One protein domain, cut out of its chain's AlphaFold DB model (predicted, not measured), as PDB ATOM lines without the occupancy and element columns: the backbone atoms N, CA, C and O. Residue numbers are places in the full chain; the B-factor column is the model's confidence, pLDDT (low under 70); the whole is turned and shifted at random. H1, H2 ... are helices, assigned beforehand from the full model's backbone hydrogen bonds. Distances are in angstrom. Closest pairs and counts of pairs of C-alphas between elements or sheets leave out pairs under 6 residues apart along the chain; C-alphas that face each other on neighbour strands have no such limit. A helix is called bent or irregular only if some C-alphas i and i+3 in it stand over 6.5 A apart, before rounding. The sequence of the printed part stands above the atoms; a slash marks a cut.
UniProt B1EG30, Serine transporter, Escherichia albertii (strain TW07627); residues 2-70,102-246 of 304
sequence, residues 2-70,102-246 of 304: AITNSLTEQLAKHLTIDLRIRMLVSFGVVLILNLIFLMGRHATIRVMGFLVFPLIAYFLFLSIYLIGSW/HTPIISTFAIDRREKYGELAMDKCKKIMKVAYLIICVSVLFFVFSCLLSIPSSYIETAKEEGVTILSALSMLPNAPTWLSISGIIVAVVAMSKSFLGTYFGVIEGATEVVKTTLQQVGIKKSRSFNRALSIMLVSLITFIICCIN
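What this domain is: This is residues 2 to 70 and 102 to 246 of the 304 residues of the protein "Serine transporter" of Escherichia albertii (strain TW07627) (UniProt B1EG30). A long helix, H8, runs through the middle of a flat assembly of helices: H1, H2 and H9 pack on one side of it, and the pair H4 and H5b lies beyond its other side. H5a and H5b make a V, H5a reaching H8 with residues 104 to 105, while the short H6 and H7 sit between the end of H5b and the beginning of H8. The printed part has 214 residues, with nine named helices, H1 to H9 in order, and no named strand; its class is all helix. It is only just compact, close to loose, with a radius of gyration of the C-alphas of 20.3 A and spans of 62 by 51 by 25 A.

How they stand to each other: H1, residues 2 to 12, touches H2, residues 19 to 38, closest at the C-alphas of Thr 4 and Ser 26, 5.5 A apart. H3, residues 41 to 50, and H4, residues 52 to 69, meet only through their link. H5, residues 103 to 150, was assigned as one helix by its hydrogen bonds but is bent, C-alphas 116 and 119 being 9.6 A apart; its arms are H5a, residues 103 to 116, and H5b, residues 119 to 150. Both arms are irregular: C-alphas 104 and 107 are 6.50 A apart, and C-alphas 119 and 122 are 7.1 A apart. The arms run opposite ways at a steep tilt of 37 degrees, only just beyond shallow. H5b touches H4 with residues 136 to 150 alone, the same way at a shallow tilt of 29 degrees; the closest C-alphas, of Ser 63 and Phe 143, are 4.9 A apart. H6, residues 153 to 162, touches H7, residues 166 to 171, closest at the C-alphas of Ala 159 and Ala 169, 5.7 A apart. H8, residues 178 to 217, is the hub, touching six helices, and has a kink of 27 degrees near residue 203. H7 and H8 form a helical hairpin, closest at the C-alphas of Ser 171 and Ser 181, 4.4 A apart. H9, residues 224 to 245, touches H2 at a shallow tilt of 22 degrees, opposite ways; the closest C-alphas, of Met 23 and Cys 244, are 5.5 A apart. H5b and H8 are apart. Every O i to N i+4 pair is within hydrogen-bond range in H1, H2, H3, H6 and H9, against 12 of 14 in H4, 8 of 10 in H5a, 27 of 28 in H5b, 1 of 2 in H7 and 35 of 36 in H8.

Where its parts are: H1 begins at C-alpha 2, (204.759, 178.864, 127.870). H2 is 28.6 A long, H4 26.1 A, H5b 48.2 A, H8 57.7 A and H9 32.1 A. H9 ends at C-alpha 245, (208.601, 184.065, 116.571).

The domain as a whole: The two C-alphas farthest apart, of Gly 68 and Gly 219, are 65.9 A apart. Residues 71 to 101 are not printed, and C-alphas 70 and 102 are 31.1 A apart across the cut. Of the links that are printed whole, none is long. The mean pLDDT of the printed part is 76.2; 52 residues are under 70, among them residues 6 to 20 and 102 to 113.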
ATOM      1  N   ALA A   2     204.322 179.498 126.610       64.38
ATOM      2  CA  ALA A   2     204.759 178.864 127.870       64.38
ATOM      3  C   ALA A   2     204.880 177.318 127.816       64.38
ATOM      4  O   ALA A   2     205.871 176.765 128.279       64.38
ATOM      5  N   ILE A   3     203.926 176.621 127.174       64.62
ATOM      6  CA  ILE A   3     204.001 175.155 126.968       64.62
ATOM      7  C   ILE A   3     205.219 174.785 126.120       64.62
ATOM      8  O   ILE A   3     205.992 173.908 126.490       64.62
ATOM      9  N   THR A   4     205.393 175.468 124.987       68.75
ATOM     10  CA  THR A   4     206.540 175.274 124.101       68.75
ATOM     11  C   THR A   4     207.844 175.517 124.848       68.75
ATOM     12  O   THR A   4     208.718 174.668 124.773       68.75
ATOM     13  N   ASN A   5     207.970 176.628 125.575       70.25
ATOM     14  CA  ASN A   5     209.190 176.996 126.290       70.25
ATOM     15  C   ASN A   5     209.523 175.958 127.360       70.25
ATOM     16  O   ASN A   5     210.636 175.457 127.364       70.25
ATOM     17  N   SER A   6     208.544 175.534 128.165       66.69
ATOM     18  CA  SER A   6     208.764 174.509 129.192       66.69
ATOM     19  C   SER A   6     209.152 173.143 128.604       66.69
ATOM     20  O   SER A   6     210.023 172.470 129.147       66.69
ATOM     21  N   LEU A   7     208.572 172.732 127.469       66.88
ATOM     22  CA  LEU A   7     208.978 171.498 126.774       66.88
ATOM     23  C   LEU A   7     210.353 171.627 126.101       66.88
ATOM     24  O   LEU A   7     211.120 170.671 126.048       66.88
ATOM     25  N   THR A   8     210.661 172.815 125.585       67.75
ATOM     26  CA  THR A   8     211.924 173.133 124.913       67.75
ATOM     27  C   THR A   8     213.065 173.145 125.936       67.75
ATOM     28  O   THR A   8     214.070 172.487 125.706       67.75
ATOM     29  N   GLU A   9     212.865 173.751 127.108       66.75
ATOM     30  CA  GLU A   9     213.785 173.733 128.260       66.75
ATOM     31  C   GLU A   9     214.091 172.298 128.741       66.75
ATOM     32  O   GLU A   9     215.225 171.950 129.060       66.75
ATOM     33  N   GLN A  10     213.095 171.410 128.727       63.19
ATOM     34  CA  GLN A  10     213.304 169.998 129.066       63.19
ATOM     35  C   GLN A  10     214.119 169.250 128.011       63.19
ATOM     36  O   GLN A  10     214.971 168.430 128.361       63.19
ATOM     37  N   LEU A  11     213.882 169.542 126.728       60.88
ATOM     38  CA  LEU A  11     214.709 169.020 125.643       60.88
ATOM     39  C   LEU A  11     216.143 169.567 125.720       60.88
ATOM     40  O   LEU A  11     217.062 168.806 125.433       60.88
ATOM     41  N   ALA A  12     216.345 170.810 126.185       61.62
ATOM     42  CA  ALA A  12     217.673 171.407 126.411       61.62
ATOM     43  C   ALA A  12     218.571 170.547 127.294       61.62
ATOM     44  O   ALA A  12     219.782 170.505 127.097       61.62
ATOM     45  N   LYS A  13     217.978 169.864 128.283       62.28
ATOM     46  CA  LYS A  13     218.721 169.024 129.230       62.28
ATOM     47  C   LYS A  13     219.356 167.798 128.562       62.28
ATOM     48  O   LYS A  13     220.256 167.207 129.144       62.28
ATOM     49  N   HIS A  14     218.901 167.420 127.364       57.06
ATOM     50  CA  HIS A  14     219.364 166.227 126.644       57.06
ATOM     51  C   HIS A  14     219.844 166.512 125.210       57.06
ATOM     52  O   HIS A  14     220.501 165.663 124.613       57.06
ATOM     53  N   LEU A  15     219.534 167.680 124.641       55.25
ATOM     54  CA  LEU A  15     219.853 168.071 123.268       55.25
ATOM     55  C   LEU A  15     220.143 169.571 123.179       55.25
ATOM     56  O   LEU A  15     219.490 170.384 123.827       55.25
ATOM     57  N   THR A  16     221.073 169.955 122.305       54.28
ATOM     58  CA  THR A  16     221.291 171.362 121.959       54.28
ATOM     59  C   THR A  16     220.072 171.908 121.219       54.28
ATOM     60  O   THR A  16     219.622 171.358 120.211       54.28
ATOM     61  N   ILE A  17     219.492 172.987 121.743       57.34
ATOM     62  CA  ILE A  17     218.274 173.567 121.182       57.34
ATOM     63  C   ILE A  17     218.622 174.424 119.974       57.34
ATOM     64  O   ILE A  17     219.138 175.529 120.113       57.34
ATOM     65  N   ASP A  18     218.259 173.938 118.794       65.62
ATOM     66  CA  ASP A  18     218.226 174.744 117.579       65.62
ATOM     67  C   ASP A  18     216.818 175.327 117.336       65.62
ATOM     68  O   ASP A  18     215.795 174.767 117.755       65.62
ATOM     69  N   LEU A  19     216.743 176.440 116.601       61.25
ATOM     70  CA  LEU A  19     215.501 177.115 116.208       61.25
ATOM     71  C   LEU A  19     214.525 176.145 115.514       61.25
ATOM     72  O   LEU A  19     213.306 176.230 115.699       61.25
ATOM     73  N   ARG A  20     215.061 175.168 114.771       64.81
ATOM     74  CA  ARG A  20     214.296 174.106 114.107       64.81
ATOM     75  C   ARG A  20     213.572 173.182 115.095       64.81
ATOM     76  O   ARG A  20     212.419 172.828 114.848       64.81
ATOM     77  N   ILE A  21     214.194 172.837 116.225       71.38
ATOM     78  CA  ILE A  21     213.584 171.990 117.265       71.38
ATOM     79  C   ILE A  21     212.434 172.744 117.939       71.38
ATOM     80  O   ILE A  21     211.348 172.193 118.104       71.38
ATOM     81  N   ARG A  22     212.616 174.038 118.232       68.44
ATOM     82  CA  ARG A  22     211.562 174.880 118.824       68.44
ATOM     83  C   ARG A  22     210.335 175.013 117.917       68.44
ATOM     84  O   ARG A  22     209.200 174.977 118.403       68.44
ATOM     85  N   MET A  23     210.542 175.141 116.605       72.44
ATOM     86  CA  MET A  23     209.446 175.154 115.627       72.44
ATOM     87  C   MET A  23     208.699 173.816 115.590       72.44
ATOM     88  O   MET A  23     207.469 173.806 115.584       72.44
ATOM     89  N   LEU A  24     209.420 172.693 115.635       76.38
ATOM     90  CA  LEU A  24     208.827 171.354 115.620       76.38
ATOM     91  C   LEU A  24     208.029 171.070 116.902       76.38
ATOM     92  O   LEU A  24     206.894 170.596 116.827       76.38
ATOM     93  N   VAL A  25     208.561 171.448 118.069       75.81
ATOM     94  CA  VAL A  25     207.855 171.352 119.359       75.81
ATOM     95  C   VAL A  25     206.610 172.245 119.362       75.81
ATOM     96  O   VAL A  25     205.533 171.789 119.741       75.81
ATOM     97  N   SER A  26     206.711 173.489 118.878       75.88
ATOM     98  CA  SER A  26     205.552 174.392 118.761       75.88
ATOM     99  C   SER A  26     204.464 173.813 117.865       75.88
ATOM    100  O   SER A  26     203.285 173.866 118.219       75.88
ATOM    101  N   PHE A  27     204.853 173.244 116.722       78.12
ATOM    102  CA  PHE A  27     203.927 172.607 115.794       78.12
ATOM    103  C   PHE A  27     203.225 171.416 116.449       78.12
ATOM    104  O   PHE A  27     201.997 171.346 116.427       78.12
ATOM    105  N   GLY A  28     203.985 170.529 117.099       80.44
ATOM    106  CA  GLY A  28     203.445 169.374 117.814       80.44
ATOM    107  C   GLY A  28     202.451 169.773 118.904       80.44
ATOM    108  O   GLY A  28     201.350 169.230 118.960       80.44
ATOM    109  N   VAL A  29     202.788 170.778 119.718       79.69
ATOM    110  CA  VAL A  29     201.900 171.300 120.769       79.69
ATOM    111  C   VAL A  29     200.597 171.840 120.178       79.69
ATOM    112  O   VAL A  29     199.517 171.457 120.626       79.69
ATOM    113  N   VAL A  30     200.670 172.700 119.157       80.06
ATOM    114  CA  VAL A  30     199.475 173.278 118.517       80.06
ATOM    115  C   VAL A  30     198.620 172.190 117.864       80.06
ATOM    116  O   VAL A  30     197.393 172.232 117.960       80.06
ATOM    117  N   LEU A  31     199.242 171.199 117.229       80.06
ATOM    118  CA  LEU A  31     198.546 170.101 116.567       80.06
ATOM    119  C   LEU A  31     197.826 169.201 117.578       80.06
ATOM    120  O   LEU A  31     196.639 168.927 117.407       80.06
ATOM    121  N   ILE A  32     198.496 168.806 118.665       81.38
ATOM    122  CA  ILE A  32     197.899 167.993 119.735       81.38
ATOM    123  C   ILE A  32     196.723 168.732 120.383       81.38
ATOM    124  O   ILE A  32     195.647 168.157 120.541       81.38
ATOM    125  N   LEU A  33     196.889 170.015 120.718       75.25
ATOM    126  CA  LEU A  33     195.821 170.810 121.331       75.25
ATOM    127  C   LEU A  33     194.607 170.950 120.400       75.25
ATOM    128  O   LEU A  33     193.466 170.845 120.856       75.25
ATOM    129  N   ASN A  34     194.836 171.107 119.094       76.31
ATOM    130  CA  ASN A  34     193.767 171.118 118.099       76.31
ATOM    131  C   ASN A  34     193.071 169.762 117.955       76.31
ATOM    132  O   ASN A  34     191.844 169.721 117.882       76.31
ATOM    133  N   LEU A  35     193.816 168.653 117.958       75.50
ATOM    134  CA  LEU A  35     193.241 167.305 117.923       75.50
ATOM    135  C   LEU A  35     192.350 167.035 119.141       75.50
ATOM    136  O   LEU A  35     191.229 166.548 118.993       75.50
ATOM    137  N   ILE A  36     192.796 167.428 120.338       73.62
ATOM    138  CA  ILE A  36     191.995 167.321 121.569       73.62
ATOM    139  C   ILE A  36     190.700 168.136 121.448       73.62
ATOM    140  O   ILE A  36     189.647 167.716 121.930       73.62
ATOM    141  N   PHE A  37     190.751 169.292 120.788       67.62
ATOM    142  CA  PHE A  37     189.572 170.116 120.536       67.62
ATOM    143  C   PHE A  37     188.616 169.495 119.500       67.62
ATOM    144  O   PHE A  37     187.390 169.605 119.631       67.62
ATOM    145  N   LEU A  38     189.161 168.818 118.484       69.12
ATOM    146  CA  LEU A  38     188.412 168.089 117.454       69.12
ATOM    147  C   LEU A  38     187.670 166.869 118.025       69.12
ATOM    148  O   LEU A  38     186.571 166.569 117.563       69.12
ATOM    149  N   MET A  39     188.200 166.237 119.081       68.00
ATOM    150  CA  MET A  39     187.572 165.114 119.805       68.00
ATOM    151  C   MET A  39     186.235 165.453 120.491       68.00
ATOM    152  O   MET A  39     185.530 164.555 120.950       68.00
ATOM    153  N   GLY A  40     185.838 166.727 120.518       67.25
ATOM    154  CA  GLY A  40     184.490 167.151 120.879       67.25
ATOM    155  C   GLY A  40     184.423 167.938 122.185       67.25
ATOM    156  O   GLY A  40     184.968 167.555 123.217       67.25
ATOM    157  N   ARG A  41     183.659 169.039 122.150       68.75
ATOM    158  CA  ARG A  41     183.525 170.016 123.245       68.75
ATOM    159  C   ARG A  41     183.188 169.375 124.596       68.75
ATOM    160  O   ARG A  41     183.799 169.720 125.602       68.75
ATOM    161  N   HIS A  42     182.218 168.460 124.631       68.12
ATOM    162  CA  HIS A  42     181.756 167.856 125.886       68.12
ATOM    163  C   HIS A  42     182.817 166.972 126.549       68.12
ATOM    164  O   HIS A  42     182.943 166.995 127.774       68.12
ATOM    165  N   ALA A  43     183.597 166.231 125.756       71.00
ATOM    166  CA  ALA A  43     184.683 165.404 126.267       71.00
ATOM    167  C   ALA A  43     185.792 166.285 126.857       71.00
ATOM    168  O   ALA A  43     186.175 166.093 128.011       71.00
ATOM    169  N   THR A  44     186.227 167.312 126.118       71.75
ATOM    170  CA  THR A  44     187.256 168.245 126.589       71.75
ATOM    171  C   THR A  44     186.830 168.937 127.883       71.75
ATOM    172  O   THR A  44     187.581 168.909 128.850       71.75
ATOM    173  N   ILE A  45     185.614 169.494 127.961       72.31
ATOM    174  CA  ILE A  45     185.126 170.179 129.174       72.31
ATOM    175  C   ILE A  45     185.085 169.226 130.377       72.31
ATOM    176  O   ILE A  45     185.485 169.612 131.476       72.31
ATOM    177  N   ARG A  46     184.650 167.972 130.185       75.50
ATOM    178  CA  ARG A  46     184.610 166.972 131.261       75.50
ATOM    179  C   ARG A  46     186.009 166.646 131.782       75.50
ATOM    180  O   ARG A  46     186.205 166.636 132.994       75.50
ATOM    181  N   VAL A  47     186.971 166.433 130.885       78.12
ATOM    182  CA  VAL A  47     188.373 166.180 131.250       78.12
ATOM    183  C   VAL A  47     188.958 167.392 131.975       78.12
ATOM    184  O   VAL A  47     189.491 167.252 133.069       78.12
ATOM    185  N   MET A  48     188.785 168.597 131.430       77.06
ATOM    186  CA  MET A  48     189.262 169.845 132.039       77.06
ATOM    187  C   MET A  48     188.716 170.049 133.452       77.06
ATOM    188  O   MET A  48     189.470 170.440 134.342       77.06
ATOM    189  N   GLY A  49     187.418 169.787 133.649       78.12
ATOM    190  CA  GLY A  49     186.737 169.886 134.939       78.12
ATOM    191  C   GLY A  49     187.217 168.836 135.937       78.12
ATOM    192  O   GLY A  49     187.497 169.170 137.086       78.12
ATOM    193  N   PHE A  50     187.392 167.589 135.495       83.25
ATOM    194  CA  PHE A  50     187.929 166.516 136.333       83.25
ATOM    195  C   PHE A  50     189.369 166.804 136.774       83.25
ATOM    196  O   PHE A  50     189.684 166.661 137.950       83.25
ATOM    197  N   LEU A  51     190.212 167.314 135.868       84.06
ATOM    198  CA  LEU A  51     191.609 167.677 136.133       84.06
ATOM    199  C   LEU A  51     191.776 168.848 137.120       84.06
ATOM    200  O   LEU A  51     192.880 169.062 137.611       84.06
ATOM    201  N   VAL A  52     190.727 169.621 137.442       84.56
ATOM    202  CA  VAL A  52     190.820 170.695 138.456       84.56
ATOM    203  C   VAL A  52     191.174 170.131 139.831       84.56
ATOM    204  O   VAL A  52     192.065 170.655 140.491       84.56
ATOM    205  N   PHE A  53     190.485 169.075 140.254       87.00
ATOM    206  CA  PHE A  53     190.627 168.503 141.590       87.00
ATOM    207  C   PHE A  53     192.027 167.940 141.876       87.00
ATOM    208  O   PHE A  53     192.602 168.337 142.890       87.00
ATOM    209  N   PRO A  54     192.630 167.098 141.008       88.75
ATOM    210  CA  PRO A  54     193.985 166.609 141.234       88.75
ATOM    211  C   PRO A  54     195.022 167.735 141.177       88.75
ATOM    212  O   PRO A  54     195.987 167.686 141.931       88.75
ATOM    213  N   LEU A  55     194.818 168.777 140.358       87.56
ATOM    214  CA  LEU A  55     195.712 169.942 140.342       87.56
ATOM    215  C   LEU A  55     195.689 170.704 141.675       87.56
ATOM    216  O   LEU A  55     196.747 171.005 142.219       87.56
ATOM    217  N   ILE A  56     194.501 170.987 142.223       88.94
ATOM    218  CA  ILE A  56     194.376 171.654 143.530       88.94
ATOM    219  C   ILE A  56     194.990 170.784 144.631       88.94
ATOM    220  O   ILE A  56     195.753 171.286 145.452       88.94
ATOM    221  N   ALA A  57     194.697 169.480 144.631       89.88
ATOM    222  CA  ALA A  57     195.261 168.546 145.600       89.88
ATOM    223  C   ALA A  57     196.794 168.508 145.527       89.88
ATOM    224  O   ALA A  57     197.455 168.545 146.561       89.88
ATOM    225  N   TYR A  58     197.360 168.503 144.319       89.12
ATOM    226  CA  TYR A  58     198.801 168.540 144.111       89.12
ATOM    227  C   TYR A  58     199.431 169.850 144.598       89.12
ATOM    228  O   TYR A  58     200.454 169.809 145.273       89.12
ATOM    229  N   PHE A  59     198.819 171.008 144.322       88.75
ATOM    230  CA  PHE A  59     199.317 172.285 144.844       88.75
ATOM    231  C   PHE A  59     199.279 172.335 146.368       88.75
ATOM    232  O   PHE A  59     200.254 172.768 146.976       88.75
ATOM    233  N   LEU A  60     198.208 171.849 146.997       90.94
ATOM    234  CA  LEU A  60     198.134 171.755 148.455       90.94
ATOM    235  C   LEU A  60     199.190 170.796 149.014       90.94
ATOM    236  O   LEU A  60     199.885 171.152 149.960       90.94
ATOM    237  N   PHE A  61     199.356 169.621 148.402       90.75
ATOM    238  CA  PHE A  61     200.383 168.653 148.785       90.75
ATOM    239  C   PHE A  61     201.789 169.251 148.697       90.75
ATOM    240  O   PHE A  61     202.541 169.181 149.666       90.75
ATOM    241  N   LEU A  62     202.127 169.894 147.575       87.56
ATOM    242  CA  LEU A  62     203.410 170.574 147.425       87.56
ATOM    243  C   LEU A  62     203.586 171.690 148.444       87.56
ATOM    244  O   LEU A  62     204.652 171.794 149.028       87.56
ATOM    245  N   SER A  63     202.555 172.498 148.683       88.69
ATOM    246  CA  SER A  63     202.629 173.578 149.669       88.69
ATOM    247  C   SER A  63     202.983 173.034 151.053       88.69
ATOM    248  O   SER A  63     203.880 173.560 151.698       88.69
ATOM    249  N   ILE A  64     202.343 171.933 151.469       89.62
ATOM    250  CA  ILE A  64     202.635 171.250 152.737       89.62
ATOM    251  C   ILE A  64     204.048 170.660 152.735       89.62
ATOM    252  O   ILE A  64     204.769 170.803 153.717       89.62
ATOM    253  N   TYR A  65     204.464 170.023 151.639       87.62
ATOM    254  CA  TYR A  65     205.813 169.471 151.501       87.62
ATOM    255  C   TYR A  65     206.892 170.558 151.625       87.62
ATOM    256  O   TYR A  65     207.887 170.370 152.323       87.62
ATOM    257  N   LEU A  66     206.662 171.720 151.007       86.00
ATOM    258  CA  LEU A  66     207.573 172.861 151.045       86.00
ATOM    259  C   LEU A  66     207.689 173.484 152.444       86.00
ATOM    260  O   LEU A  66     208.681 174.160 152.685       86.00
ATOM    261  N   ILE A  67     206.761 173.238 153.385       86.69
ATOM    262  CA  ILE A  67     206.874 173.739 154.774       86.69
ATOM    263  C   ILE A  67     208.215 173.333 155.397       86.69
ATOM    264  O   ILE A  67     208.837 174.131 156.093       86.69
ATOM    265  N   GLY A  68     208.695 172.118 155.107       82.31
ATOM    266  CA  GLY A  68     209.986 171.641 155.607       82.31
ATOM    267  C   GLY A  68     211.196 172.409 155.059       82.31
ATOM    268  O   GLY A  68     212.257 172.384 155.672       82.31
ATOM    269  N   SER A  69     211.043 173.102 153.928       82.25
ATOM    270  CA  SER A  69     212.084 173.900 153.277       82.25
ATOM    271  C   SER A  69     211.901 175.409 153.448       82.25
ATOM    272  O   SER A  69     212.598 176.174 152.784       82.25
ATOM    273  N   TRP A  70     210.978 175.859 154.305       86.50
ATOM    274  CA  TRP A  70     210.757 177.288 154.519       86.50
ATOM    275  C   TRP A  70     211.977 177.950 155.152       86.50
ATOM    276  O   TRP A  70     212.423 177.588 156.240       86.50
ATOM    277  N   HIS A 102     188.375 184.733 135.231       69.31
ATOM    278  CA  HIS A 102     187.642 183.559 134.746       69.31
ATOM    279  C   HIS A 102     186.451 183.947 133.857       69.31
ATOM    280  O   HIS A 102     185.584 183.120 133.567       69.31
ATOM    281  N   THR A 103     186.418 185.198 133.386       64.31
ATOM    282  CA  THR A 103     185.322 185.771 132.591       64.31
ATOM    283  C   THR A 103     184.874 184.906 131.409       64.31
ATOM    284  O   THR A 103     183.662 184.739 131.255       64.31
ATOM    285  N   PRO A 104     185.774 184.287 130.612       59.94
ATOM    286  CA  PRO A 104     185.360 183.455 129.478       59.94
ATOM    287  C   PRO A 104     184.450 182.275 129.866       59.94
ATOM    288  O   PRO A 104     183.655 181.808 129.055       59.94
ATOM    289  N   ILE A 105     184.535 181.803 131.113       64.19
ATOM    290  CA  ILE A 105     183.782 180.647 131.617       64.19
ATOM    291  C   ILE A 105     182.502 181.077 132.352       64.19
ATOM    292  O   ILE A 105     181.543 180.312 132.411       64.19
ATOM    293  N   ILE A 106     182.433 182.309 132.874       67.62
ATOM    294  CA  ILE A 106     181.260 182.791 133.628       67.62
ATOM    295  C   ILE A 106     180.000 182.770 132.757       67.62
ATOM    296  O   ILE A 106     178.949 182.341 133.226       67.62
ATOM    297  N   SER A 107     180.102 183.191 131.492       64.25
ATOM    298  CA  SER A 107     178.956 183.228 130.574       64.25
ATOM    299  C   SER A 107     178.379 181.828 130.327       64.25
ATOM    300  O   SER A 107     177.186 181.594 130.516       64.25
ATOM    301  N   THR A 108     179.237 180.858 130.003       64.25
ATOM    302  CA  THR A 108     178.815 179.470 129.756       64.25
ATOM    303  C   THR A 108     178.307 178.786 131.028       64.25
ATOM    304  O   THR A 108     177.323 178.048 130.977       64.25
ATOM    305  N   PHE A 109     178.902 179.081 132.187       69.44
ATOM    306  CA  PHE A 109     178.429 178.597 133.486       69.44
ATOM    307  C   PHE A 109     177.060 179.174 133.868       69.44
ATOM    308  O   PHE A 109     176.191 178.440 134.345       69.44
ATOM    309  N   ALA A 110     176.848 180.472 133.649       66.69
ATOM    310  CA  ALA A 110     175.578 181.128 133.929       66.69
ATOM    311  C   ALA A 110     174.448 180.557 133.059       66.69
ATOM    312  O   ALA A 110     173.355 180.325 133.572       66.69
ATOM    313  N   ILE A 111     174.722 180.267 131.781       67.31
ATOM    314  CA  ILE A 111     173.764 179.632 130.864       67.31
ATOM    315  C   ILE A 111     173.417 178.206 131.332       67.31
ATOM    316  O   ILE A 111     172.240 177.933 131.557       67.31
ATOM    317  N   ASP A 112     174.407 177.337 131.601       68.19
ATOM    318  CA  ASP A 112     174.164 175.956 132.084       68.19
ATOM    319  C   ASP A 112     173.354 175.928 133.393       68.19
ATOM    320  O   ASP A 112     172.482 175.081 133.599       68.19
ATOM    321  N   ARG A 113     173.617 176.875 134.303       67.69
ATOM    322  CA  ARG A 113     172.896 176.954 135.581       67.69
ATOM    323  C   ARG A 113     171.495 177.524 135.426       67.69
ATOM    324  O   ARG A 113     170.599 177.064 136.133       67.69
ATOM    325  N   ARG A 114     171.290 178.471 134.508       72.12
ATOM    326  CA  ARG A 114     169.963 179.003 134.177       72.12
ATOM    327  C   ARG A 114     169.068 177.930 133.567       72.12
ATOM    328  O   ARG A 114     167.911 177.837 133.959       72.12
ATOM    329  N   GLU A 115     169.614 177.078 132.702       72.88
ATOM    330  CA  GLU A 115     168.885 175.943 132.121       72.88
ATOM    331  C   GLU A 115     168.463 174.904 133.174       72.88
ATOM    332  O   GLU A 115     167.369 174.354 133.085       72.88
ATOM    333  N   LYS A 116     169.286 174.657 134.205       71.44
ATOM    334  CA  LYS A 116     168.988 173.656 135.252       71.44
ATOM    335  C   LYS A 116     168.120 174.152 136.407       71.44
ATOM    336  O   LYS A 116     167.414 173.347 137.006       71.44
ATOM    337  N   TYR A 117     168.225 175.427 136.784       69.56
ATOM    338  CA  TYR A 117     167.635 175.948 138.030       69.56
ATOM    339  C   TYR A 117     166.657 177.116 137.827       69.56
ATOM    340  O   TYR A 117     166.141 177.639 138.817       69.56
ATOM    341  N   GLY A 118     166.387 177.529 136.582       73.69
ATOM    342  CA  GLY A 118     165.388 178.554 136.269       73.69
ATOM    343  C   GLY A 118     165.650 179.878 136.996       73.69
ATOM    344  O   GLY A 118     166.757 180.412 136.946       73.69
ATOM    345  N   GLU A 119     164.645 180.408 137.697       68.81
ATOM    346  CA  GLU A 119     164.741 181.696 138.402       68.81
ATOM    347  C   GLU A 119     165.686 181.682 139.619       68.81
ATOM    348  O   GLU A 119     166.312 182.694 139.927       68.81
ATOM    349  N   LEU A 120     165.899 180.526 140.263       69.62
ATOM    350  CA  LEU A 120     166.827 180.378 141.399       69.62
ATOM    351  C   LEU A 120     168.295 180.199 140.966       69.62
ATOM    352  O   LEU A 120     169.193 180.046 141.806       69.62
ATOM    353  N   ALA A 121     168.566 180.195 139.658       67.56
ATOM    354  CA  ALA A 121     169.888 179.927 139.109       67.56
ATOM    355  C   ALA A 121     170.942 180.949 139.545       67.56
ATOM    356  O   ALA A 121     172.075 180.563 139.835       67.56
ATOM    357  N   MET A 122     170.579 182.231 139.640       68.81
ATOM    358  CA  MET A 122     171.521 183.302 139.976       68.81
ATOM    359  C   MET A 122     172.029 183.206 141.421       68.81
ATOM    360  O   MET A 122     173.235 183.315 141.658       68.81
ATOM    361  N   ASP A 123     171.155 182.900 142.380       74.31
ATOM    362  CA  ASP A 123     171.543 182.754 143.788       74.31
ATOM    363  C   ASP A 123     172.404 181.512 144.030       74.31
ATOM    364  O   ASP A 123     173.393 181.551 144.772       74.31
ATOM    365  N   LYS A 124     172.065 180.395 143.374       74.88
ATOM    366  CA  LYS A 124     172.870 179.166 143.433       74.88
ATOM    367  C   LYS A 124     174.220 179.358 142.743       74.88
ATOM    368  O   LYS A 124     175.236 178.939 143.297       74.88
ATOM    369  N   CYS A 125     174.247 180.040 141.597       75.00
ATOM    370  CA  CYS A 125     175.464 180.419 140.884       75.00
ATOM    371  C   CYS A 125     176.394 181.230 141.794       75.00
ATOM    372  O   CYS A 125     177.542 180.840 141.994       75.00
ATOM    373  N   LYS A 126     175.878 182.274 142.458       76.62
ATOM    374  CA  LYS A 126     176.655 183.111 143.384       76.62
ATOM    375  C   LYS A 126     177.233 182.318 144.559       76.62
ATOM    376  O   LYS A 126     178.400 182.505 144.900       76.62
ATOM    377  N   LYS A 127     176.454 181.415 145.170       80.88
ATOM    378  CA  LYS A 127     176.934 180.556 146.271       80.88
ATOM    379  C   LYS A 127     178.044 179.607 145.815       80.88
ATOM    380  O   LYS A 127     179.078 179.538 146.474       80.88
ATOM    381  N   ILE A 128     177.851 178.917 144.688       82.38
ATOM    382  CA  ILE A 128     178.850 177.991 144.130       82.38
ATOM    383  C   ILE A 128     180.129 178.748 143.766       82.38
ATOM    384  O   ILE A 128     181.213 178.332 144.163       82.38
ATOM    385  N   MET A 129     180.001 179.889 143.082       81.19
ATOM    386  CA  MET A 129     181.135 180.736 142.708       81.19
ATOM    387  C   MET A 129     181.907 181.220 143.934       81.19
ATOM    388  O   MET A 129     183.131 181.144 143.944       81.19
ATOM    389  N   LYS A 130     181.214 181.655 144.996       81.62
ATOM    390  CA  LYS A 130     181.863 182.113 146.233       81.62
ATOM    391  C   LYS A 130     182.711 181.012 146.874       81.62
ATOM    392  O   LYS A 130     183.848 181.273 147.253       81.62
ATOM    393  N   VAL A 131     182.172 179.798 146.993       85.56
ATOM    394  CA  VAL A 131     182.897 178.662 147.591       85.56
ATOM    395  C   VAL A 131     184.063 178.232 146.703       85.56
ATOM    396  O   VAL A 131     185.174 178.069 147.199       85.56
ATOM    397  N   ALA A 132     183.839 178.103 145.393       83.88
ATOM    398  CA  ALA A 132     184.886 177.736 144.445       83.88
ATOM    399  C   ALA A 132     186.038 178.752 144.454       83.88
ATOM    400  O   ALA A 132     187.202 178.362 144.526       83.88
ATOM    401  N   TYR A 133     185.716 180.047 144.451       83.12
ATOM    402  CA  TYR A 133     186.710 181.113 144.516       83.12
ATOM    403  C   TYR A 133     187.495 181.086 145.827       83.12
ATOM    404  O   TYR A 133     188.711 181.226 145.803       83.12
ATOM    405  N   LEU A 134     186.830 180.850 146.963       85.44
ATOM    406  CA  LEU A 134     187.499 180.744 148.258       85.44
ATOM    407  C   LEU A 134     188.495 179.576 148.286       85.44
ATOM    408  O   LEU A 134     189.636 179.772 148.691       85.44
ATOM    409  N   ILE A 135     188.101 178.394 147.800       87.25
ATOM    410  CA  ILE A 135     188.986 177.219 147.732       87.25
ATOM    411  C   ILE A 135     190.196 177.502 146.832       87.25
ATOM    412  O   ILE A 135     191.333 177.256 147.232       87.25
ATOM    413  N   ILE A 136     189.965 178.051 145.634       85.75
ATOM    414  CA  ILE A 136     191.042 178.380 144.690       85.75
ATOM    415  C   ILE A 136     191.979 179.420 145.303       85.75
ATOM    416  O   ILE A 136     193.184 179.200 145.327       85.75
ATOM    417  N   CYS A 137     191.438 180.508 145.849       85.38
ATOM    418  CA  CYS A 137     192.217 181.590 146.434       85.38
ATOM    419  C   CYS A 137     193.101 181.088 147.583       85.38
ATOM    420  O   CYS A 137     194.309 181.295 147.551       85.38
ATOM    421  N   VAL A 138     192.533 180.343 148.539       88.56
ATOM    422  CA  VAL A 138     193.299 179.774 149.659       88.56
ATOM    423  C   VAL A 138     194.388 178.824 149.158       88.56
ATOM    424  O   VAL A 138     195.535 178.949 149.574       88.56
ATOM    425  N   SER A 139     194.063 177.912 148.235       87.94
ATOM    426  CA  SER A 139     195.042 176.943 147.719       87.94
ATOM    427  C   SER A 139     196.191 177.596 146.943       87.94
ATOM    428  O   SER A 139     197.348 177.238 147.146       87.94
ATOM    429  N   VAL A 140     195.893 178.581 146.092       86.94
ATOM    430  CA  VAL A 140     196.896 179.276 145.277       86.94
ATOM    431  C   VAL A 140     197.746 180.198 146.140       86.94
ATOM    432  O   VAL A 140     198.964 180.182 145.999       86.94
ATOM    433  N   LEU A 141     197.146 180.971 147.050       88.56
ATOM    434  CA  LEU A 141     197.906 181.849 147.944       88.56
ATOM    435  C   LEU A 141     198.828 181.048 148.861       88.56
ATOM    436  O   LEU A 141     199.984 181.422 149.034       88.56
ATOM    437  N   PHE A 142     198.348 179.924 149.397       89.69
ATOM    438  CA  PHE A 142     199.169 179.042 150.218       89.69
ATOM    439  C   PHE A 142     200.352 178.460 149.432       89.69
ATOM    440  O   PHE A 142     201.477 178.431 149.935       89.69
ATOM    441  N   PHE A 143     200.128 178.087 148.172       89.44
ATOM    442  CA  PHE A 143     201.186 177.630 147.275       89.44
ATOM    443  C   PHE A 143     202.195 178.727 146.937       89.44
ATOM    444  O   PHE A 143     203.398 178.501 147.038       89.44
ATOM    445  N   VAL A 144     201.731 179.930 146.590       87.44
ATOM    446  CA  VAL A 144     202.603 181.077 146.296       87.44
ATOM    447  C   VAL A 144     203.463 181.422 147.509       87.44
ATOM    448  O   VAL A 144     204.672 181.576 147.365       87.44
ATOM    449  N   PHE A 145     202.868 181.478 148.701       87.19
ATOM    450  CA  PHE A 145     203.597 181.745 149.939       87.19
ATOM    451  C   PHE A 145     204.655 180.672 150.223       87.19
ATOM    452  O   PHE A 145     205.800 180.990 150.537       87.19
ATOM    453  N   SER A 146     204.299 179.400 150.027       88.75
ATOM    454  CA  SER A 146     205.229 178.280 150.206       88.75
ATOM    455  C   SER A 146     206.404 178.339 149.226       88.75
ATOM    456  O   SER A 146     207.545 178.101 149.622       88.75
ATOM    457  N   CYS A 147     206.147 178.693 147.962       86.62
ATOM    458  CA  CYS A 147     207.179 178.880 146.944       86.62
ATOM    459  C   CYS A 147     208.098 180.064 147.265       86.62
ATOM    460  O   CYS A 147     209.311 179.911 147.177       86.62
ATOM    461  N   LEU A 148     207.549 181.210 147.683       84.31
ATOM    462  CA  LEU A 148     208.347 182.387 148.056       84.31
ATOM    463  C   LEU A 148     209.311 182.091 149.211       84.31
ATOM    464  O   LEU A 148     210.460 182.516 149.179       84.31
ATOM    465  N   LEU A 149     208.865 181.315 150.202       84.12
ATOM    466  CA  LEU A 149     209.695 180.924 151.341       84.12
ATOM    467  C   LEU A 149     210.691 179.798 151.047       84.12
ATOM    468  O   LEU A 149     211.553 179.547 151.881       84.12
ATOM    469  N   SER A 150     210.576 179.101 149.915       84.00
ATOM    470  CA  SER A 150     211.430 177.939 149.608       84.00
ATOM    471  C   SER A 150     212.366 178.163 148.420       84.00
ATOM    472  O   SER A 150     213.360 177.453 148.292       84.00
ATOM    473  N   ILE A 151     212.053 179.108 147.527       82.69
ATOM    474  CA  ILE A 151     212.783 179.337 146.275       82.69
ATOM    475  C   ILE A 151     213.510 180.690 146.348       82.69
ATOM    476  O   ILE A 151     212.857 181.722 146.521       82.69
ATOM    477  N   PRO A 152     214.844 180.723 146.166       82.75
ATOM    478  CA  PRO A 152     215.588 181.975 146.050       82.75
ATOM    479  C   PRO A 152     215.128 182.822 144.853       82.75
ATOM    480  O   PRO A 152     214.767 182.283 143.805       82.75
ATOM    481  N   SER A 153     215.193 184.151 144.978       78.31
ATOM    482  CA  SER A 153     214.708 185.095 143.956       78.31
ATOM    483  C   SER A 153     215.385 184.930 142.594       78.31
ATOM    484  O   SER A 153     214.706 185.051 141.578       78.31
ATOM    485  N   SER A 154     216.670 184.566 142.557       80.62
ATOM    486  CA  SER A 154     217.416 184.348 141.310       80.62
ATOM    487  C   SER A 154     216.750 183.313 140.397       80.62
ATOM    488  O   SER A 154     216.583 183.557 139.207       80.62
ATOM    489  N   TYR A 155     216.279 182.194 140.952       81.25
ATOM    490  CA  TYR A 155     215.589 181.156 140.179       81.25
ATOM    491  C   TYR A 155     214.198 181.598 139.713       81.25
ATOM    492  O   TYR A 155     213.736 181.167 138.658       81.25
ATOM    493  N   ILE A 156     213.523 182.461 140.480       81.25
ATOM    494  CA  ILE A 156     212.227 183.033 140.091       81.25
ATOM    495  C   ILE A 156     212.416 184.000 138.915       81.25
ATOM    496  O   ILE A 156     211.618 183.985 137.978       81.25
ATOM    497  N   GLU A 157     213.475 184.811 138.941       79.94
ATOM    498  CA  GLU A 157     213.819 185.741 137.864       79.94
ATOM    499  C   GLU A 157     214.228 185.005 136.589       79.94
ATOM    500  O   GLU A 157     213.649 185.276 135.540       79.94
ATOM    501  N   THR A 158     215.100 183.997 136.676       78.44
ATOM    502  CA  THR A 158     215.454 183.160 135.518       78.44
ATOM    503  C   THR A 158     214.220 182.477 134.926       78.44
ATOM    504  O   THR A 158     213.991 182.538 133.719       78.44
ATOM    505  N   ALA A 159     213.351 181.904 135.764       78.75
ATOM    506  CA  ALA A 159     212.124 181.272 135.285       78.75
ATOM    507  C   ALA A 159     211.173 182.269 134.599       78.75
ATOM    508  O   ALA A 159     210.508 181.941 133.611       78.75
ATOM    509  N   LYS A 160     211.111 183.503 135.110       76.25
ATOM    510  CA  LYS A 160     210.350 184.601 134.513       76.25
ATOM    511  C   LYS A 160     210.932 185.004 133.155       76.25
ATOM    512  O   LYS A 160     210.162 185.185 132.214       76.25
ATOM    513  N   GLU A 161     212.251 185.123 133.035       75.81
ATOM    514  CA  GLU A 161     212.940 185.473 131.785       75.81
ATOM    515  C   GLU A 161     212.763 184.406 130.701       75.81
ATOM    516  O   GLU A 161     212.469 184.733 129.550       75.81
ATOM    517  N   GLU A 162     212.839 183.129 131.075       72.06
ATOM    518  CA  GLU A 162     212.606 182.005 130.163       72.06
ATOM    519  C   GLU A 162     211.110 181.792 129.843       72.06
ATOM    520  O   GLU A 162     210.736 181.077 128.901       72.06
ATOM    521  N   GLY A 163     210.219 182.446 130.595       72.00
ATOM    522  CA  GLY A 163     208.771 182.321 130.445       72.00
ATOM    523  C   GLY A 163     208.260 180.926 130.814       72.00
ATOM    524  O   GLY A 163     207.297 180.436 130.210       72.00
ATOM    525  N   VAL A 164     208.918 180.276 131.775       76.38
ATOM    526  CA  VAL A 164     208.586 178.938 132.272       76.38
ATOM    527  C   VAL A 164     207.802 179.036 133.581       76.38
ATOM    528  O   VAL A 164     207.706 180.085 134.217       76.38
ATOM    529  N   THR A 165     207.136 177.950 133.969       81.69
ATOM    530  CA  THR A 165     206.301 177.967 135.181       81.69
ATOM    531  C   THR A 165     207.157 177.902 136.445       81.69
ATOM    532  O   THR A 165     208.230 177.304 136.435       81.69
ATOM    533  N   ILE A 166     206.640 178.406 137.572       82.06
ATOM    534  CA  ILE A 166     207.293 178.262 138.890       82.06
ATOM    535  C   ILE A 166     207.545 176.792 139.266       82.06
ATOM    536  O   ILE A 166     208.464 176.462 140.005       82.06
ATOM    537  N   LEU A 167     206.737 175.888 138.711       81.75
ATOM    538  CA  LEU A 167     206.870 174.452 138.895       81.75
ATOM    539  C   LEU A 167     208.062 173.879 138.107       81.75
ATOM    540  O   LEU A 167     208.717 172.958 138.585       81.75
ATOM    541  N   SER A 168     208.373 174.470 136.944       76.12
ATOM    542  CA  SER A 168     209.638 174.246 136.223       76.12
ATOM    543  C   SER A 168     210.804 174.769 137.062       76.12
ATOM    544  O   SER A 168     211.752 174.029 137.301       76.12
ATOM    545  N   ALA A 169     210.681 175.981 137.618       78.94
ATOM    546  CA  ALA A 169     211.711 176.593 138.462       78.94
ATOM    547  C   ALA A 169     212.065 175.730 139.689       78.94
ATOM    548  O   ALA A 169     213.238 175.522 139.990       78.94
ATOM    549  N   LEU A 170     211.060 175.144 140.352       79.38
ATOM    550  CA  LEU A 170     211.263 174.191 141.451       79.38
ATOM    551  C   LEU A 170     212.102 172.974 141.038       79.38
ATOM    552  O   LEU A 170     212.866 172.462 141.850       79.38
ATOM    553  N   SER A 171     211.990 172.527 139.786       75.19
ATOM    554  CA  SER A 171     212.775 171.406 139.252       75.19
ATOM    555  C   SER A 171     214.216 171.773 138.873       75.19
ATOM    556  O   SER A 171     215.022 170.877 138.620       75.19
ATOM    557  N   MET A 172     214.543 173.069 138.805       72.81
ATOM    558  CA  MET A 172     215.889 173.582 138.511       72.81
ATOM    559  C   MET A 172     216.749 173.722 139.773       72.81
ATOM    560  O   MET A 172     217.954 173.953 139.669       72.81
ATOM    561  N   LEU A 173     216.154 173.588 140.963       77.69
ATOM    562  CA  LEU A 173     216.892 173.684 142.216       77.69
ATOM    563  C   LEU A 173     217.901 172.526 142.340       77.69
ATOM    564  O   LEU A 173     217.541 171.373 142.091       77.69
ATOM    565  N   PRO A 174     219.139 172.797 142.796       62.78
ATOM    566  CA  PRO A 174     220.231 171.818 142.808       62.78
ATOM    567  C   PRO A 174     219.982 170.584 143.695       62.78
ATOM    568  O   PRO A 174     220.661 169.578 143.522       62.78
ATOM    569  N   ASN A 175     218.981 170.623 144.584       67.75
ATOM    570  CA  ASN A 175     218.572 169.511 145.453       67.75
ATOM    571  C   ASN A 175     217.102 169.097 145.256       67.75
ATOM    572  O   ASN A 175     216.502 168.490 146.147       67.75
ATOM    573  N   ALA A 176     216.482 169.456 144.128       71.94
ATOM    574  CA  ALA A 176     215.106 169.059 143.862       71.94
ATOM    575  C   ALA A 176     215.016 167.525 143.762       71.94
ATOM    576  O   ALA A 176     215.722 166.920 142.948       71.94
ATOM    577  N   PRO A 177     214.162 166.862 144.563       77.69
ATOM    578  CA  PRO A 177     214.034 165.418 144.487       77.69
ATOM    579  C   PRO A 177     213.482 165.012 143.117       77.69
ATOM    580  O   PRO A 177     212.599 165.666 142.566       77.69
ATOM    581  N   THR A 178     213.969 163.897 142.570       76.75
ATOM    582  CA  THR A 178     213.653 163.458 141.198       76.75
ATOM    583  C   THR A 178     212.149 163.331 140.945       76.75
ATOM    584  O   THR A 178     211.672 163.662 139.858       76.75
ATOM    585  N   TRP A 179     211.384 162.908 141.959       81.75
ATOM    586  CA  TRP A 179     209.929 162.817 141.863       81.75
ATOM    587  C   TRP A 179     209.277 164.189 141.637       81.75
ATOM    588  O   TRP A 179     208.369 164.273 140.816       81.75
ATOM    589  N   LEU A 180     209.772 165.252 142.288       81.25
ATOM    590  CA  LEU A 180     209.252 166.619 142.174       81.25
ATOM    591  C   LEU A 180     209.513 167.191 140.784       81.25
ATOM    592  O   LEU A 180     208.644 167.851 140.218       81.25
ATOM    593  N   SER A 181     210.685 166.909 140.217       75.38
ATOM    594  CA  SER A 181     211.026 167.352 138.866       75.38
ATOM    595  C   SER A 181     210.097 166.729 137.825       75.38
ATOM    596  O   SER A 181     209.562 167.434 136.974       75.38
ATOM    597  N   ILE A 182     209.822 165.425 137.928       80.06
ATOM    598  CA  ILE A 182     208.930 164.724 136.992       80.06
ATOM    599  C   ILE A 182     207.469 165.150 137.202       80.06
ATOM    600  O   ILE A 182     206.784 165.518 136.244       80.06
ATOM    601  N   SER A 183     206.976 165.132 138.444       82.62
ATOM    602  CA  SER A 183     205.583 165.484 138.736       82.62
ATOM    603  C   SER A 183     205.301 166.956 138.452       82.62
ATOM    604  O   SER A 183     204.242 167.284 137.916       82.62
ATOM    605  N   GLY A 184     206.259 167.840 138.741       79.81
ATOM    606  CA  GLY A 184     206.165 169.268 138.471       79.81
ATOM    607  C   GLY A 184     206.007 169.563 136.984       79.81
ATOM    608  O   GLY A 184     205.109 170.302 136.590       79.81
ATOM    609  N   ILE A 185     206.796 168.903 136.141       76.00
ATOM    610  CA  ILE A 185     206.690 169.009 134.685       76.00
ATOM    611  C   ILE A 185     205.312 168.559 134.184       76.00
ATOM    612  O   ILE A 185     204.649 169.289 133.443       76.00
ATOM    613  N   ILE A 186     204.857 167.373 134.600       81.06
ATOM    614  CA  ILE A 186     203.579 166.809 134.146       81.06
ATOM    615  C   ILE A 186     202.429 167.741 134.533       81.06
ATOM    616  O   ILE A 186     201.597 168.099 133.698       81.06
ATOM    617  N   VAL A 187     202.409 168.187 135.788       84.44
ATOM    618  CA  VAL A 187     201.391 169.105 136.306       84.44
ATOM    619  C   VAL A 187     201.444 170.447 135.579       84.44
ATOM    620  O   VAL A 187     200.386 170.977 135.238       84.44
ATOM    621  N   ALA A 188     202.632 170.978 135.274       82.00
ATOM    622  CA  ALA A 188     202.785 172.221 134.522       82.00
ATOM    623  C   ALA A 188     202.186 172.108 133.112       82.00
ATOM    624  O   ALA A 188     201.387 172.956 132.710       82.00
ATOM    625  N   VAL A 189     202.499 171.035 132.378       79.81
ATOM    626  CA  VAL A 189     201.946 170.782 131.035       79.81
ATOM    627  C   VAL A 189     200.428 170.615 131.091       79.81
ATOM    628  O   VAL A 189     199.713 171.199 130.272       79.81
ATOM    629  N   VAL A 190     199.917 169.869 132.074       82.81
ATOM    630  CA  VAL A 190     198.477 169.651 132.267       82.81
ATOM    631  C   VAL A 190     197.757 170.962 132.597       82.81
ATOM    632  O   VAL A 190     196.738 171.281 131.979       82.81
ATOM    633  N   ALA A 191     198.289 171.751 133.532       82.50
ATOM    634  CA  ALA A 191     197.718 173.032 133.935       82.50
ATOM    635  C   ALA A 191     197.707 174.038 132.776       82.50
ATOM    636  O   ALA A 191     196.685 174.684 132.524       82.50
ATOM    637  N   MET A 192     198.804 174.129 132.020       79.44
ATOM    638  CA  MET A 192     198.888 175.016 130.861       79.44
ATOM    639  C   MET A 192     197.959 174.580 129.725       79.44
ATOM    640  O   MET A 192     197.237 175.413 129.179       79.44
ATOM    641  N   SER A 193     197.913 173.283 129.402       80.12
ATOM    642  CA  SER A 193     196.983 172.742 128.398       80.12
ATOM    643  C   SER A 193     195.537 173.036 128.785       80.12
ATOM    644  O   SER A 193     194.718 173.388 127.935       80.12
ATOM    645  N   LYS A 194     195.230 172.968 130.086       80.81
ATOM    646  CA  LYS A 194     193.909 173.302 130.604       80.81
ATOM    647  C   LYS A 194     193.553 174.774 130.469       80.81
ATOM    648  O   LYS A 194     192.459 175.092 130.000       80.81
ATOM    649  N   SER A 195     194.467 175.661 130.847       79.75
ATOM    650  CA  SER A 195     194.284 177.105 130.680       79.75
ATOM    651  C   SER A 195     194.094 177.481 129.202       79.75
ATOM    652  O   SER A 195     193.182 178.242 128.860       79.75
ATOM    653  N   PHE A 196     194.885 176.862 128.314       78.38
ATOM    654  CA  PHE A 196     194.763 177.039 126.869       78.38
ATOM    655  C   PHE A 196     193.382 176.619 126.375       78.38
ATOM    656  O   PHE A 196     192.676 177.437 125.799       78.38
ATOM    657  N   LEU A 197     192.963 175.379 126.637       77.12
ATOM    658  CA  LEU A 197     191.690 174.854 126.142       77.12
ATOM    659  C   LEU A 197     190.490 175.653 126.670       77.12
ATOM    660  O   LEU A 197     189.586 175.959 125.895       77.12
ATOM    661  N   GLY A 198     190.497 176.045 127.950       74.06
ATOM    662  CA  GLY A 198     189.438 176.870 128.540       74.06
ATOM    663  C   GLY A 198     189.270 178.223 127.843       74.06
ATOM    664  O   GLY A 198     188.153 178.616 127.511       74.06
ATOM    665  N   THR A 199     190.380 178.904 127.553       77.06
ATOM    666  CA  THR A 199     190.370 180.199 126.851       77.06
ATOM    667  C   THR A 199     190.066 180.030 125.361       77.06
ATOM    668  O   THR A 199     189.291 180.794 124.785       77.06
ATOM    669  N   TYR A 200     190.617 178.987 124.741       77.94
ATOM    670  CA  TYR A 200     190.457 178.673 123.323       77.94
ATOM    671  C   TYR A 200     188.988 178.440 122.951       77.94
ATOM    672  O   TYR A 200     188.552 178.897 121.898       77.94
ATOM    673  N   PHE A 201     188.180 177.820 123.824       74.44
ATOM    674  CA  PHE A 201     186.733 177.706 123.595       74.44
ATOM    675  C   PHE A 201     186.050 179.066 123.436       74.44
ATOM    676  O   PHE A 201     185.304 179.241 122.472       74.44
ATOM    677  N   GLY A 202     186.329 180.018 124.331       72.44
ATOM    678  CA  GLY A 202     185.757 181.365 124.255       72.44
ATOM    679  C   GLY A 202     186.223 182.123 123.010       72.44
ATOM    680  O   GLY A 202     185.418 182.763 122.334       72.44
ATOM    681  N   VAL A 203     187.503 181.982 122.645       77.12
ATOM    682  CA  VAL A 203     188.063 182.598 121.430       77.12
ATOM    683  C   VAL A 203     187.419 182.028 120.169       77.12
ATOM    684  O   VAL A 203     187.031 182.792 119.291       77.12
ATOM    685  N   ILE A 204     187.257 180.706 120.068       76.88
ATOM    686  CA  ILE A 204     186.633 180.077 118.898       76.88
ATOM    687  C   ILE A 204     185.152 180.435 118.787       76.88
ATOM    688  O   ILE A 204     184.670 180.621 117.672       76.88
ATOM    689  N   GLU A 205     184.422 180.547 119.899       72.75
ATOM    690  CA  GLU A 205     183.034 181.025 119.879       72.75
ATOM    691  C   GLU A 205     182.938 182.455 119.345       72.75
ATOM    692  O   GLU A 205     182.181 182.699 118.403       72.75
ATOM    693  N   GLY A 206     183.757 183.371 119.875       75.62
ATOM    694  CA  GLY A 206     183.812 184.752 119.399       75.62
ATOM    695  C   GLY A 206     184.222 184.843 117.928       75.62
ATOM    696  O   GLY A 206     183.536 185.474 117.126       75.62
ATOM    697  N   ALA A 207     185.293 184.144 117.544       78.50
ATOM    698  CA  ALA A 207     185.781 184.110 116.170       78.50
ATOM    699  C   ALA A 207     184.741 183.531 115.203       78.50
ATOM    700  O   ALA A 207     184.561 184.070 114.116       78.50
ATOM    701  N   THR A 208     184.005 182.487 115.602       79.00
ATOM    702  CA  THR A 208     182.974 181.876 114.749       79.00
ATOM    703  C   THR A 208     181.837 182.853 114.453       79.00
ATOM    704  O   THR A 208     181.376 182.900 113.311       79.00
ATOM    705  N   GLU A 209     181.390 183.648 115.431       77.88
ATOM    706  CA  GLU A 209     180.349 184.660 115.198       77.88
ATOM    707  C   GLU A 209     180.860 185.849 114.369       77.88
ATOM    708  O   GLU A 209     180.144 186.318 113.480       77.88
ATOM    709  N   VAL A 210     182.112 186.282 114.563       80.44
ATOM    710  CA  VAL A 210     182.741 187.309 113.711       80.44
ATOM    711  C   VAL A 210     182.840 186.818 112.267       80.44
ATOM    712  O   VAL A 210     182.305 187.456 111.364       80.44
ATOM    713  N   VAL A 211     183.432 185.639 112.051       80.12
ATOM    714  CA  VAL A 211     183.588 185.011 110.730       80.12
ATOM    715  C   VAL A 211     182.231 184.839 110.051       80.12
ATOM    716  O   VAL A 211     182.077 185.179 108.883       80.12
ATOM    717  N   LYS A 212     181.213 184.373 110.777       78.44
ATOM    718  CA  LYS A 212     179.847 184.244 110.254       78.44
ATOM    719  C   LYS A 212     179.266 185.591 109.818       78.44
ATOM    720  O   LYS A 212     178.678 185.649 108.743       78.44
ATOM    721  N   THR A 213     179.441 186.647 110.610       78.19
ATOM    722  CA  THR A 213     178.943 187.996 110.291       78.19
ATOM    723  C   THR A 213     179.653 188.565 109.059       78.19
ATOM    724  O   THR A 213     178.995 189.043 108.139       78.19
ATOM    725  N   THR A 214     180.979 188.425 108.977       77.31
ATOM    726  CA  THR A 214     181.771 188.871 107.823       77.31
ATOM    727  C   THR A 214     181.424 188.091 106.552       77.31
ATOM    728  O   THR A 214     181.204 188.693 105.506       77.31
ATOM    729  N   LEU A 215     181.294 186.759 106.617       73.50
ATOM    730  CA  LEU A 215     180.887 185.958 105.453       73.50
ATOM    731  C   LEU A 215     179.461 186.283 104.990       73.50
ATOM    732  O   LEU A 215     179.197 186.274 103.788       73.50
ATOM    733  N   GLN A 216     178.548 186.596 105.917       73.38
ATOM    734  CA  GLN A 216     177.199 187.054 105.579       73.38
ATOM    735  C   GLN A 216     177.215 188.411 104.866       73.38
ATOM    736  O   GLN A 216     176.472 188.578 103.902       73.38
ATOM    737  N   GLN A 217     178.081 189.341 105.278       72.56
ATOM    738  CA  GLN A 217     178.276 190.631 104.599       72.56
ATOM    739  C   GLN A 217     178.871 190.475 103.191       72.56
ATOM    740  O   GLN A 217     178.531 191.243 102.298       72.56
ATOM    741  N   VAL A 218     179.702 189.452 102.970       73.75
ATOM    742  CA  VAL A 218     180.295 189.114 101.659       73.75
ATOM    743  C   VAL A 218     179.364 188.219 100.809       73.75
ATOM    744  O   VAL A 218     179.701 187.825  99.697       73.75
ATOM    745  N   GLY A 219     178.161 187.894 101.297       60.47
ATOM    746  CA  GLY A 219     177.147 187.133 100.553       60.47
ATOM    747  C   GLY A 219     177.352 185.611 100.524       60.47
ATOM    748  O   GLY A 219     176.580 184.897  99.885       60.47
ATOM    749  N   ILE A 220     178.343 185.074 101.242       62.28
ATOM    750  CA  ILE A 220     178.657 183.639 101.265       62.28
ATOM    751  C   ILE A 220     177.987 182.983 102.479       62.28
ATOM    752  O   ILE A 220     178.496 183.008 103.599       62.28
ATOM    753  N   LYS A 221     176.842 182.324 102.270       58.25
ATOM    754  CA  LYS A 221     176.194 181.498 103.305       58.25
ATOM    755  C   LYS A 221     176.787 180.088 103.312       58.25
ATOM    756  O   LYS A 221     176.340 179.223 102.565       58.25
ATOM    757  N   LYS A 222     177.779 179.831 104.170       60.62
ATOM    758  CA  LYS A 222     178.281 178.467 104.434       60.62
ATOM    759  C   LYS A 222     177.778 177.885 105.758       60.62
ATOM    760  O   LYS A 222     177.325 178.599 106.650       60.62
ATOM    761  N   SER A 223     177.835 176.553 105.853       70.00
ATOM    762  CA  SER A 223     177.395 175.759 107.010       70.00
ATOM    763  C   SER A 223     178.113 176.158 108.308       70.00
ATOM    764  O   SER A 223     179.300 176.486 108.302       70.00
ATOM    765  N   ARG A 224     177.415 176.044 109.449       66.06
ATOM    766  CA  ARG A 224     177.946 176.305 110.805       66.06
ATOM    767  C   ARG A 224     179.233 175.511 111.093       66.06
ATOM    768  O   ARG A 224     180.124 176.016 111.769       66.06
ATOM    769  N   SER A 225     179.347 174.293 110.553       68.75
ATOM    770  CA  SER A 225     180.551 173.456 110.676       68.75
ATOM    771  C   SER A 225     181.753 174.054 109.933       68.75
ATOM    772  O   SER A 225     182.853 174.091 110.483       68.75
ATOM    773  N   PHE A 226     181.534 174.618 108.739       72.38
ATOM    774  CA  PHE A 226     182.585 175.252 107.942       72.38
ATOM    775  C   PHE A 226     183.113 176.527 108.612       72.38
ATOM    776  O   PHE A 226     184.322 176.693 108.729       72.38
ATOM    777  N   ASN A 227     182.229 177.390 109.125       73.75
ATOM    778  CA  ASN A 227     182.645 178.623 109.812       73.75
ATOM    779  C   ASN A 227     183.451 178.322 111.083       73.75
ATOM    780  O   ASN A 227     184.443 178.993 111.370       73.75
ATOM    781  N   ARG A 228     183.060 177.276 111.821       71.88
ATOM    782  CA  ARG A 228     183.797 176.818 113.000       71.88
ATOM    783  C   ARG A 228     185.161 176.236 112.619       71.88
ATOM    784  O   ARG A 228     186.151 176.591 113.246       71.88
ATOM    785  N   ALA A 229     185.233 175.393 111.587       76.19
ATOM    786  CA  ALA A 229     186.496 174.833 111.095       76.19
ATOM    787  C   ALA A 229     187.459 175.922 110.592       76.19
ATOM    788  O   ALA A 229     188.637 175.904 110.939       76.19
ATOM    789  N   LEU A 230     186.947 176.913 109.853       78.56
ATOM    790  CA  LEU A 230     187.725 178.060 109.383       78.56
ATOM    791  C   LEU A 230     188.268 178.896 110.552       78.56
ATOM    792  O   LEU A 230     189.433 179.279 110.543       78.56
ATOM    793  N   SER A 231     187.450 179.126 111.582       78.81
ATOM    794  CA  SER A 231     187.870 179.851 112.790       78.81
ATOM    795  C   SER A 231     188.971 179.105 113.549       78.81
ATOM    796  O   SER A 231     189.957 179.716 113.951       78.81
ATOM    797  N   ILE A 232     188.847 177.778 113.691       79.75
ATOM    798  CA  ILE A 232     189.885 176.924 114.297       79.75
ATOM    799  C   ILE A 232     191.184 177.019 113.496       79.75
ATOM    800  O   ILE A 232     192.247 177.219 114.081       79.75
ATOM    801  N   MET A 233     191.108 176.910 112.169       80.06
ATOM    802  CA  MET A 233     192.280 176.977 111.297       80.06
ATOM    803  C   MET A 233     192.992 178.331 111.410       80.06
ATOM    804  O   MET A 233     194.202 178.363 111.623       80.06
ATOM    805  N   LEU A 234     192.244 179.438 111.336       81.25
ATOM    806  CA  LEU A 234     192.786 180.795 111.443       81.25
ATOM    807  C   LEU A 234     193.459 181.037 112.797       81.25
ATOM    808  O   LEU A 234     194.623 181.428 112.845       81.25
ATOM    809  N   VAL A 235     192.755 180.760 113.900       81.31
ATOM    810  CA  VAL A 235     193.284 180.981 115.255       81.31
ATOM    811  C   VAL A 235     194.516 180.110 115.508       81.31
ATOM    812  O   VAL A 235     195.490 180.566 116.110       81.31
ATOM    813  N   SER A 236     194.517 178.873 115.013       79.69
ATOM    814  CA  SER A 236     195.650 177.957 115.161       79.69
ATOM    815  C   SER A 236     196.874 178.398 114.373       79.69
ATOM    816  O   SER A 236     197.980 178.343 114.905       79.69
ATOM    817  N   LEU A 237     196.687 178.871 113.138       80.19
ATOM    818  CA  LEU A 237     197.779 179.374 112.309       80.19
ATOM    819  C   LEU A 237     198.425 180.611 112.940       80.19
ATOM    820  O   LEU A 237     199.645 180.668 113.065       80.19
ATOM    821  N   ILE A 238     197.611 181.560 113.415       81.31
ATOM    822  CA  ILE A 238     198.096 182.753 114.126       81.31
ATOM    823  C   ILE A 238     198.881 182.342 115.378       81.31
ATOM    824  O   ILE A 238     199.999 182.807 115.596       81.31
ATOM    825  N   THR A 239     198.335 181.419 116.176       79.06
ATOM    826  CA  THR A 239     198.993 180.922 117.395       79.06
ATOM    827  C   THR A 239     200.334 180.255 117.087       79.06
ATOM    828  O   THR A 239     201.307 180.457 117.818       79.06
ATOM    829  N   PHE A 240     200.401 179.477 116.004       78.25
ATOM    830  CA  PHE A 240     201.623 178.822 115.553       78.25
ATOM    831  C   PHE A 240     202.694 179.836 115.138       78.25
ATOM    832  O   PHE A 240     203.816 179.760 115.633       78.25
ATOM    833  N   ILE A 241     202.337 180.825 114.309       77.56
ATOM    834  CA  ILE A 241     203.258 181.882 113.865       77.56
ATOM    835  C   ILE A 241     203.851 182.618 115.073       77.56
ATOM    836  O   ILE A 241     205.069 182.763 115.172       77.56
ATOM    837  N   ILE A 242     203.009 183.014 116.032       74.38
ATOM    838  CA  ILE A 242     203.460 183.705 117.246       74.38
ATOM    839  C   ILE A 242     204.393 182.806 118.074       74.38
ATOM    840  O   ILE A 242     205.425 183.272 118.551       74.38
ATOM    841  N   CYS A 243     204.092 181.510 118.213       71.75
ATOM    842  CA  CYS A 243     204.975 180.584 118.932       71.75
ATOM    843  C   CYS A 243     206.336 180.393 118.241       71.75
ATOM    844  O   CYS A 243     207.340 180.243 118.934       71.75
ATOM    845  N   CYS A 244     206.393 180.432 116.906       68.12
ATOM    846  CA  CYS A 244     207.652 180.354 116.160       68.12
ATOM    847  C   CYS A 244     208.528 181.593 116.380       68.12
ATOM    848  O   CYS A 244     209.724 181.456 116.656       68.12
ATOM    849  N   ILE A 245     207.921 182.785 116.318       70.12
ATOM    850  CA  ILE A 245     208.601 184.065 116.571       70.12
ATOM    851  C   ILE A 245     209.118 184.122 118.019       70.12
ATOM    852  O   ILE A 245     210.184 184.678 118.262       70.12
ATOM    853  N   ASN A 246     208.413 183.475 118.958       67.94
ATOM    854  CA  ASN A 246     208.704 183.477 120.396       67.94
ATOM    855  C   ASN A 246     208.953 184.895 120.946       67.94
ATOM    856  O   ASN A 246     210.011 185.152 121.527       67.94
TER     857      ASN A 246